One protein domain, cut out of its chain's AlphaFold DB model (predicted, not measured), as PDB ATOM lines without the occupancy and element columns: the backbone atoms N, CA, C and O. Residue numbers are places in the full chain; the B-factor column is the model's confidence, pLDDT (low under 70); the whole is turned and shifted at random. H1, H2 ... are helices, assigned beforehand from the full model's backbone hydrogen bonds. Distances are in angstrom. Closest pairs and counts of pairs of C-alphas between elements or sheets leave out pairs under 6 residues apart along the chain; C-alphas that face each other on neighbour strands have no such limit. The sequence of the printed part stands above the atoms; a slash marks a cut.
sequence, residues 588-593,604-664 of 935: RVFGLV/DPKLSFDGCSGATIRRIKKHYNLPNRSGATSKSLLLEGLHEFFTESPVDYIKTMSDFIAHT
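What this domain is: This is residues 588 to 593 and 604 to 664 of the 935 residues of the protein "(pine wood nematode) hypothetical protein" of Bursaphelenchus xylophilus (UniProt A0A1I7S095). The three longer helices, H1, H3 and H4, make a triangle whose sides come close without clearly touching, and the short helix H2 packs on H1. A long loop, residues 624 to 635, leads from the end of H1 to H2, and residues 647 to 652 stick out between H3 and H4, the first two belonging to H3. The printed part has 67 residues with four named helices, H1, H2, H3 and H4 in chain order, and no named strand; the class is all helix, though under half of the residues, 33, are in named elements. The whole is compact, with a radius of gyration of the C-alphas of 11.4 A and spans of 31 by 25 by 24 A.

Where its parts are: Start at Arg 588, before the first named helix, and find C-alpha 614 at (7.091, -31.767, -9.719); from there H1, residues 614 to 623, runs 14.3 A. H2 is residues 636 to 639, 5.1 A long, and H3 is residues 642 to 648, 10.2 A. H4, residues 653 to 664, runs 16.3 A and ends at C-alpha 664, (8.299, -45.339, -16.332).

How they stand to each other: Look first at H1, which touches H2: their closest C-alphas, of Ile 617 and Leu 638, are 6.4 A apart. H1 and H4 are close but not clearly touching, closest at the C-alphas of Ile 620 and Phe 660, 7.5 A, and about perpendicular at 80 degrees. H3 and H4 are close but not clearly touching, with the C-alphas of Phe 646 and Tyr 653 closest at 6.8 A, and run opposite ways at a steep tilt of 45 degrees. H2 and H4 are apart. In H1, H3 and H4 every O i to N i+4 pair is within hydrogen-bond range; H2 is too short for one.

The domain as a whole: The C-alphas farthest apart, of Asp 604 and Gly 631, are 33.4 A apart. At the cut, residues 594 to 603 are not printed, and C-alphas 593 and 604 are 10.0 A apart. The link from H1 to H2 is long. Confidence is low, under 70, at residues 589 to 590, 604 to 607 and 630.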
ATOM      1  N   ARG A 588      16.030 -34.540 -24.611       73.31
ATOM      2  CA  ARG A 588      15.539 -33.270 -25.181       73.31
ATOM      3  C   ARG A 588      14.015 -33.174 -25.207       73.31
ATOM      4  O   ARG A 588      13.485 -32.099 -24.934       73.31
ATOM      5  N   VAL A 589      13.298 -34.271 -25.471       65.50
ATOM      6  CA  VAL A 589      11.818 -34.303 -25.415       65.50
ATOM      7  C   VAL A 589      11.293 -34.033 -23.997       65.50
ATOM      8  O   VAL A 589      10.240 -33.418 -23.847       65.50
ATOM      9  N   PHE A 590      12.040 -34.417 -22.957       63.41
ATOM     10  CA  PHE A 590      11.718 -34.092 -21.559       63.41
ATOM     11  C   PHE A 590      12.323 -32.767 -21.058       63.41
ATOM     12  O   PHE A 590      12.118 -32.410 -19.896       63.41
ATOM     13  N   GLY A 591      13.029 -32.021 -21.916       70.00
ATOM     14  CA  GLY A 591      13.629 -30.729 -21.574       70.00
ATOM     15  C   GLY A 591      14.759 -30.818 -20.544       70.00
ATOM     16  O   GLY A 591      14.916 -29.886 -19.762       70.00
ATOM     17  N   LEU A 592      15.497 -31.935 -20.512       71.62
ATOM     18  CA  LEU A 592      16.565 -32.202 -19.535       71.62
ATOM     19  C   LEU A 592      17.956 -31.704 -19.965       71.62
ATOM     20  O   LEU A 592      18.848 -31.603 -19.127       71.62
ATOM     21  N   VAL A 593      18.140 -31.400 -21.252       73.38
ATOM     22  CA  VAL A 593      19.422 -31.012 -21.865       73.38
ATOM     23  C   VAL A 593      19.279 -29.637 -22.520       73.38
ATOM     24  O   VAL A 593      18.361 -29.421 -23.319       73.38
ATOM     25  N   ASP A 604      29.804 -29.027 -22.240       55.47
ATOM     26  CA  ASP A 604      29.348 -30.154 -21.421       55.47
ATOM     27  C   ASP A 604      27.850 -29.962 -21.114       55.47
ATOM     28  O   ASP A 604      27.462 -28.862 -20.691       55.47
ATOM     29  N   PRO A 605      26.983 -30.956 -21.388       61.84
ATOM     30  CA  PRO A 605      25.539 -30.759 -21.393       61.84
ATOM     31  C   PRO A 605      25.034 -30.479 -19.979       61.84
ATOM     32  O   PRO A 605      24.796 -31.391 -19.188       61.84
ATOM     33  N   LYS A 606      24.852 -29.196 -19.655       68.31
ATOM     34  CA  LYS A 606      24.284 -28.781 -18.376       68.31
ATOM     35  C   LYS A 606      22.849 -29.274 -18.282       68.31
ATOM     36  O   LYS A 606      21.995 -28.986 -19.122       68.31
ATOM     37  N   LEU A 607      22.619 -30.049 -17.234       69.94
ATOM     38  CA  LEU A 607      21.364 -30.727 -16.988       69.94
ATOM     39  C   LEU A 607      20.452 -29.798 -16.206       69.94
ATOM     40  O   LEU A 607      20.739 -29.475 -15.053       69.94
ATOM     41  N   SER A 608      19.346 -29.384 -16.818       83.56
ATOM     42  CA  SER A 608      18.308 -28.625 -16.126       83.56
ATOM     43  C   SER A 608      17.094 -29.512 -15.891       83.56
ATOM     44  O   SER A 608      16.385 -29.924 -16.807       83.56
ATOM     45  N   PHE A 609      16.789 -29.751 -14.620       89.69
ATOM     46  CA  PHE A 609      15.520 -30.352 -14.219       89.69
ATOM     47  C   PHE A 609      14.383 -29.308 -14.158       89.69
ATOM     48  O   PHE A 609      13.263 -29.614 -13.727       89.69
ATOM     49  N   ASP A 610      14.615 -28.084 -14.646       86.69
ATOM     50  CA  ASP A 610      13.606 -27.029 -14.731       86.69
ATOM     51  C   ASP A 610      12.584 -27.274 -15.851       86.69
ATOM     52  O   ASP A 610      11.448 -26.810 -15.734       86.69
ATOM     53  N   GLY A 611      12.883 -28.150 -16.816       86.56
ATOM     54  CA  GLY A 611      11.872 -28.740 -17.703       86.56
ATOM     55  C   GLY A 611      10.911 -29.711 -16.993       86.56
ATOM     56  O   GLY A 611       9.734 -29.808 -17.343       86.56
ATOM     57  N   CYS A 612      11.359 -30.407 -15.940       90.31
ATOM     58  CA  CYS A 612      10.586 -31.490 -15.325       90.31
ATOM     59  C   CYS A 612       9.408 -31.014 -14.454       90.31
ATOM     60  O   CYS A 612       9.501 -30.060 -13.677       90.31
ATOM     61  N   SER A 613       8.294 -31.755 -14.488       94.12
ATOM     62  CA  SER A 613       7.179 -31.532 -13.558       94.12
ATOM     63  C   SER A 613       7.546 -31.960 -12.128       94.12
ATOM     64  O   SER A 613       8.306 -32.909 -11.924       94.12
ATOM     65  N   GLY A 614       6.929 -31.340 -11.115       93.31
ATOM     66  CA  GLY A 614       7.091 -31.767  -9.719       93.31
ATOM     67  C   GLY A 614       6.661 -33.222  -9.467       93.31
ATOM     68  O   GLY A 614       7.192 -33.875  -8.572       93.31
ATOM     69  N   ALA A 615       5.748 -33.771 -10.275       92.06
ATOM     70  CA  ALA A 615       5.400 -35.190 -10.227       92.06
ATOM     71  C   ALA A 615       6.511 -36.075 -10.822       92.06
ATOM     72  O   ALA A 615       6.809 -37.129 -10.260       92.06
ATOM     73  N   THR A 616       7.157 -35.638 -11.907       90.69
ATOM     74  CA  THR A 616       8.311 -36.323 -12.516       90.69
ATOM     75  C   THR A 616       9.482 -36.368 -11.538       90.69
ATOM     76  O   THR A 616      10.003 -37.446 -11.273       90.69
ATOM     77  N   ILE A 617       9.826 -35.242 -10.904       93.44
ATOM     78  CA  ILE A 617      10.944 -35.162  -9.947       93.44
ATOM     79  C   ILE A 617      10.705 -36.081  -8.734       93.44
ATOM     80  O   ILE A 617      11.610 -36.805  -8.322       93.44
ATOM     81  N   ARG A 618       9.470 -36.150  -8.207       93.12
ATOM     82  CA  ARG A 618       9.105 -37.117  -7.147       93.12
ATOM     83  C   ARG A 618       9.259 -38.578  -7.597       93.12
ATOM     84  O   ARG A 618       9.632 -39.415  -6.776       93.12
ATOM     85  N   ARG A 619       8.984 -38.905  -8.870       93.25
ATOM     86  CA  ARG A 619       9.205 -40.255  -9.432       93.25
ATOM     87  C   ARG A 619      10.696 -40.572  -9.559       93.25
ATOM     88  O   ARG A 619      11.086 -41.639  -9.102       93.25
ATOM     89  N   ILE A 620      11.503 -39.645 -10.089       92.81
ATOM     90  CA  ILE A 620      12.972 -39.762 -10.178       92.81
ATOM     91  C   ILE A 620      13.540 -40.020  -8.776       92.81
ATOM     92  O   ILE A 620      14.151 -41.060  -8.539       92.81
ATOM     93  N   LYS A 621      13.227 -39.152  -7.799       94.88
ATOM     94  CA  LYS A 621      13.669 -39.342  -6.408       94.88
ATOM     95  C   LYS A 621      13.224 -40.675  -5.813       94.88
ATOM     96  O   LYS A 621      14.006 -41.309  -5.119       94.88
ATOM     97  N   LYS A 622      11.993 -41.125  -6.081       94.56
ATOM     98  CA  LYS A 622      11.526 -42.432  -5.593       94.56
ATOM     99  C   LYS A 622      12.288 -43.602  -6.232       94.56
ATOM    100  O   LYS A 622      12.549 -44.571  -5.533       94.56
ATOM    101  N   HIS A 623      12.618 -43.529  -7.520       92.94
ATOM    102  CA  HIS A 623      13.309 -44.602  -8.241       92.94
ATOM    103  C   HIS A 623      14.748 -44.789  -7.729       92.94
ATOM    104  O   HIS A 623      15.114 -45.897  -7.348       92.94
ATOM    105  N   TYR A 624      15.510 -43.702  -7.572       92.19
ATOM    106  CA  TYR A 624      16.871 -43.740  -7.006       92.19
ATOM    107  C   TYR A 624      16.913 -43.745  -5.463       92.19
ATOM    108  O   TYR A 624      17.965 -43.530  -4.871       92.19
ATOM    109  N   ASN A 625      15.776 -43.975  -4.792       92.94
ATOM    110  CA  ASN A 625      15.630 -43.962  -3.326       92.94
ATOM    111  C   ASN A 625      16.145 -42.684  -2.622       92.94
ATOM    112  O   ASN A 625      16.451 -42.699  -1.429       92.94
ATOM    113  N   LEU A 626      16.193 -41.559  -3.339       93.38
ATOM    114  CA  LEU A 626      16.620 -40.268  -2.808       93.38
ATOM    115  C   LEU A 626      15.638 -39.740  -1.751       93.38
ATOM    116  O   LEU A 626      14.419 -39.937  -1.874       93.38
ATOM    117  N   PRO A 627      16.132 -39.003  -0.736       86.31
ATOM    118  CA  PRO A 627      15.299 -38.452   0.322       86.31
ATOM    119  C   PRO A 627      14.314 -37.412  -0.230       86.31
ATOM    120  O   PRO A 627      14.602 -36.224  -0.385       86.31
ATOM    121  N   ASN A 628      13.084 -37.857  -0.476       80.44
ATOM    122  CA  ASN A 628      11.936 -36.970  -0.578       80.44
ATOM    123  C   ASN A 628      11.689 -36.362   0.811       80.44
ATOM    124  O   ASN A 628      11.106 -37.027   1.669       80.44
ATOM    125  N   ARG A 629      12.098 -35.104   1.035       74.25
ATOM    126  CA  ARG A 629      11.693 -34.345   2.230       74.25
ATOM    127  C   ARG A 629      10.163 -34.346   2.305       74.25
ATOM    128  O   ARG A 629       9.487 -33.765   1.452       74.25
ATOM    129  N   SER A 630       9.614 -35.051   3.291       56.06
ATOM    130  CA  SER A 630       8.176 -35.265   3.466       56.06
ATOM    131  C   SER A 630       7.497 -33.951   3.858       56.06
ATOM    132  O   SER A 630       7.464 -33.592   5.030       56.06
ATOM    133  N   GLY A 631       7.014 -33.217   2.853       76.81
ATOM    134  CA  GLY A 631       6.555 -31.831   2.990       76.81
ATOM    135  C   GLY A 631       7.034 -30.898   1.871       76.81
ATOM    136  O   GLY A 631       6.533 -29.785   1.772       76.81
ATOM    137  N   ALA A 632       7.944 -31.336   0.989       83.00
ATOM    138  CA  ALA A 632       8.359 -30.569  -0.189       83.00
ATOM    139  C   ALA A 632       7.170 -30.312  -1.137       83.00
ATOM    140  O   ALA A 632       6.772 -31.180  -1.925       83.00
ATOM    141  N   THR A 633       6.576 -29.122  -1.041       83.44
ATOM    142  CA  THR A 633       5.481 -28.636  -1.895       83.44
ATOM    143  C   THR A 633       6.014 -27.920  -3.134       83.44
ATOM    144  O   THR A 633       5.539 -28.194  -4.236       83.44
ATOM    145  N   SER A 634       7.023 -27.059  -2.970       91.94
ATOM    146  CA  SER A 634       7.661 -26.312  -4.059       91.94
ATOM    147  C   SER A 634       8.540 -27.194  -4.951       91.94
ATOM    148  O   SER A 634       9.039 -28.244  -4.541       91.94
ATOM    149  N   LYS A 635       8.775 -26.738  -6.189       91.56
ATOM    150  CA  LYS A 635       9.697 -27.395  -7.123       91.56
ATOM    151  C   LYS A 635      11.157 -27.310  -6.658       91.56
ATOM    152  O   LYS A 635      11.860 -28.306  -6.756       91.56
ATOM    153  N   SER A 636      11.589 -26.188  -6.082       90.81
ATOM    154  CA  SER A 636      12.958 -26.018  -5.568       90.81
ATOM    155  C   SER A 636      13.327 -27.062  -4.504       90.81
ATOM    156  O   SER A 636      14.352 -27.725  -4.634       90.81
ATOM    157  N   LEU A 637      12.447 -27.320  -3.529       91.75
ATOM    158  CA  LEU A 637      12.641 -28.366  -2.507       91.75
ATOM    159  C   LEU A 637      12.586 -29.800  -3.072       91.75
ATOM    160  O   LEU A 637      12.991 -30.758  -2.410       91.75
ATOM    161  N   LEU A 638      12.074 -29.981  -4.294       92.25
ATOM    162  CA  LEU A 638      12.156 -31.252  -5.014       92.25
ATOM    163  C   LEU A 638      13.467 -31.396  -5.794       92.25
ATOM    164  O   LEU A 638      13.930 -32.526  -5.926       92.25
ATOM    165  N   LEU A 639      14.067 -30.296  -6.256       94.81
ATOM    166  CA  LEU A 639      15.350 -30.271  -6.973       94.81
ATOM    167  C   LEU A 639      16.576 -30.329  -6.048       94.81
ATOM    168  O   LEU A 639      17.604 -30.878  -6.436       94.81
ATOM    169  N   GLU A 640      16.458 -29.825  -4.819       92.06
ATOM    170  CA  GLU A 640      17.480 -29.921  -3.765       92.06
ATOM    171  C   GLU A 640      17.970 -31.373  -3.584       92.06
ATOM    172  O   GLU A 640      17.152 -32.281  -3.415       92.06
ATOM    173  N   GLY A 641      19.278 -31.629  -3.659       88.31
ATOM    174  CA  GLY A 641      19.844 -32.987  -3.613       88.31
ATOM    175  C   GLY A 641      19.620 -33.868  -4.854       88.31
ATOM    176  O   GLY A 641      20.016 -35.029  -4.849       88.31
ATOM    177  N   LEU A 642      18.984 -33.363  -5.920       92.00
ATOM    178  CA  LEU A 642      18.890 -34.081  -7.201       92.00
ATOM    179  C   LEU A 642      20.140 -33.849  -8.065       92.00
ATOM    180  O   LEU A 642      20.677 -34.795  -8.630       92.00
ATOM    181  N   HIS A 643      20.618 -32.600  -8.132       88.75
ATOM    182  CA  HIS A 643      21.858 -32.256  -8.837       88.75
ATOM    183  C   HIS A 643      23.085 -32.883  -8.168       88.75
ATOM    184  O   HIS A 643      23.918 -33.449  -8.862       88.75
ATOM    185  N   GLU A 644      23.159 -32.834  -6.832       88.06
ATOM    186  CA  GLU A 644      24.204 -33.481  -6.024       88.06
ATOM    187  C   GLU A 644      24.320 -34.970  -6.385       88.06
ATOM    188  O   GLU A 644      25.377 -35.405  -6.830       88.06
ATOM    189  N   PHE A 645      23.210 -35.720  -6.348       90.75
ATOM    190  CA  PHE A 645      23.194 -37.137  -6.726       90.75
ATOM    191  C   PHE A 645      23.752 -37.406  -8.132       90.75
ATOM    192  O   PHE A 645      24.569 -38.305  -8.294       90.75
ATOM    193  N   PHE A 646      23.353 -36.629  -9.143       89.06
ATOM    194  CA  PHE A 646      23.845 -36.809 -10.517       89.06
ATOM    195  C   PHE A 646      25.236 -36.204 -10.778       89.06
ATOM    196  O   PHE A 646      25.771 -36.386 -11.865       89.06
ATOM    197  N   THR A 647      25.826 -35.514  -9.798       86.69
ATOM    198  CA  THR A 647      27.196 -34.975  -9.867       86.69
ATOM    199  C   THR A 647      28.182 -35.852  -9.085       86.69
ATOM    200  O   THR A 647      29.350 -35.944  -9.451       86.69
ATOM    201  N   GLU A 648      27.717 -36.515  -8.022       88.31
ATOM    202  CA  GLU A 648      28.502 -37.445  -7.195       88.31
ATOM    203  C   GLU A 648      28.401 -38.910  -7.657       88.31
ATOM    204  O   GLU A 648      29.282 -39.716  -7.352       88.31
ATOM    205  N   SER A 649      27.341 -39.284  -8.383       82.19
ATOM    206  CA  SER A 649      27.174 -40.637  -8.925       82.19
ATOM    207  C   SER A 649      28.144 -40.893 -10.091       82.19
ATOM    208  O   SER A 649      28.095 -40.164 -11.079       82.19
ATOM    209  N   PRO A 650      28.964 -41.963 -10.055       82.19
ATOM    210  CA  PRO A 650      29.867 -42.329 -11.151       82.19
ATOM    211  C   PRO A 650      29.163 -43.074 -12.302       82.19
ATOM    212  O   PRO A 650      29.830 -43.651 -13.159       82.19
ATOM    213  N   VAL A 651      27.828 -43.139 -12.298       80.88
ATOM    214  CA  VAL A 651      27.036 -43.812 -13.336       80.88
ATOM    215  C   VAL A 651      26.703 -42.817 -14.444       80.88
ATOM    216  O   VAL A 651      26.252 -41.712 -14.150       80.88
ATOM    217  N   ASP A 652      26.874 -43.227 -15.703       83.62
ATOM    218  CA  ASP A 652      26.486 -42.446 -16.881       83.62
ATOM    219  C   ASP A 652      25.051 -41.912 -16.746       83.62
ATOM    220  O   ASP A 652      24.078 -42.671 -16.688       83.62
ATOM    221  N   TYR A 653      24.936 -40.585 -16.693       81.00
ATOM    222  CA  TYR A 653      23.675 -39.874 -16.555       81.00
ATOM    223  C   TYR A 653      22.702 -40.160 -17.703       81.00
ATOM    224  O   TYR A 653      21.502 -40.322 -17.453       81.00
ATOM    225  N   ILE A 654      23.196 -40.182 -18.945       81.81
ATOM    226  CA  ILE A 654      22.355 -40.259 -20.143       81.81
ATOM    227  C   ILE A 654      21.651 -41.611 -20.148       81.81
ATOM    228  O   ILE A 654      20.416 -41.661 -20.163       81.81
ATOM    229  N   LYS A 655      22.430 -42.685 -19.990       83.44
ATOM    230  CA  LYS A 655      21.925 -44.045 -19.798       83.44
ATOM    231  C   LYS A 655      20.991 -44.144 -18.592       83.44
ATOM    232  O   LYS A 655      19.842 -44.543 -18.747       83.44
ATOM    233  N   THR A 656      21.419 -43.651 -17.426       86.06
ATOM    234  CA  THR A 656      20.636 -43.689 -16.176       86.06
ATOM    235  C   THR A 656      19.241 -43.071 -16.324       86.06
ATOM    236  O   THR A 656      18.255 -43.648 -15.860       86.06
ATOM    237  N   MET A 657      19.125 -41.904 -16.965       83.69
ATOM    238  CA  MET A 657      17.831 -41.250 -17.177       83.69
ATOM    239  C   MET A 657      17.035 -41.845 -18.346       83.69
ATOM    240  O   MET A 657      15.802 -41.847 -18.274       83.69
ATOM    241  N   SER A 658      17.697 -42.382 -19.375       79.69
ATOM    242  CA  SER A 658      17.049 -43.159 -20.443       79.69
ATOM    243  C   SER A 658      16.380 -44.414 -19.863       79.69
ATOM    244  O   SER A 658      15.174 -44.612 -20.052       79.69
ATOM    245  N   ASP A 659      17.097 -45.164 -19.016       80.44
ATOM    246  CA  ASP A 659      16.595 -46.325 -18.272       80.44
ATOM    247  C   ASP A 659      15.368 -45.965 -17.421       80.44
ATOM    248  O   ASP A 659      14.344 -46.651 -17.478       80.44
ATOM    249  N   PHE A 660      15.412 -44.863 -16.661       88.69
ATOM    250  CA  PHE A 660      14.256 -44.400 -15.883       88.69
ATOM    251  C   PHE A 660      13.051 -44.046 -16.766       88.69
ATOM    252  O   PHE A 660      11.902 -44.315 -16.397       88.69
ATOM    253  N   ILE A 661      13.280 -43.443 -17.935       82.38
ATOM    254  CA  ILE A 661      12.215 -43.104 -18.884       82.38
ATOM    255  C   ILE A 661      11.620 -44.374 -19.510       82.38
ATOM    256  O   ILE A 661      10.401 -44.430 -19.677       82.38
ATOM    257  N   ALA A 662      12.419 -45.408 -19.790       78.19
ATOM    258  CA  ALA A 662      11.922 -46.720 -20.211       78.19
ATOM    259  C   ALA A 662      11.058 -47.369 -19.110       78.19
ATOM    260  O   ALA A 662       9.853 -47.557 -19.303       78.19
ATOM    261  N   HIS A 663      11.616 -47.563 -17.909       80.75
ATOM    262  CA  HIS A 663      10.933 -48.164 -16.750       80.75
ATOM    263  C   HIS A 663       9.677 -47.399 -16.282       80.75
ATOM    264  O   HIS A 663       8.857 -47.944 -15.542       80.75
ATOM    265  N   THR A 664       9.509 -46.123 -16.655       78.75
ATOM    266  CA  THR A 664       8.299 -45.339 -16.332       78.75
ATOM    267  C   THR A 664       7.318 -45.162 -17.492       78.75
ATOM    268  O   THR A 664       6.223 -44.637 -17.259       78.75
TER     269      THR A 664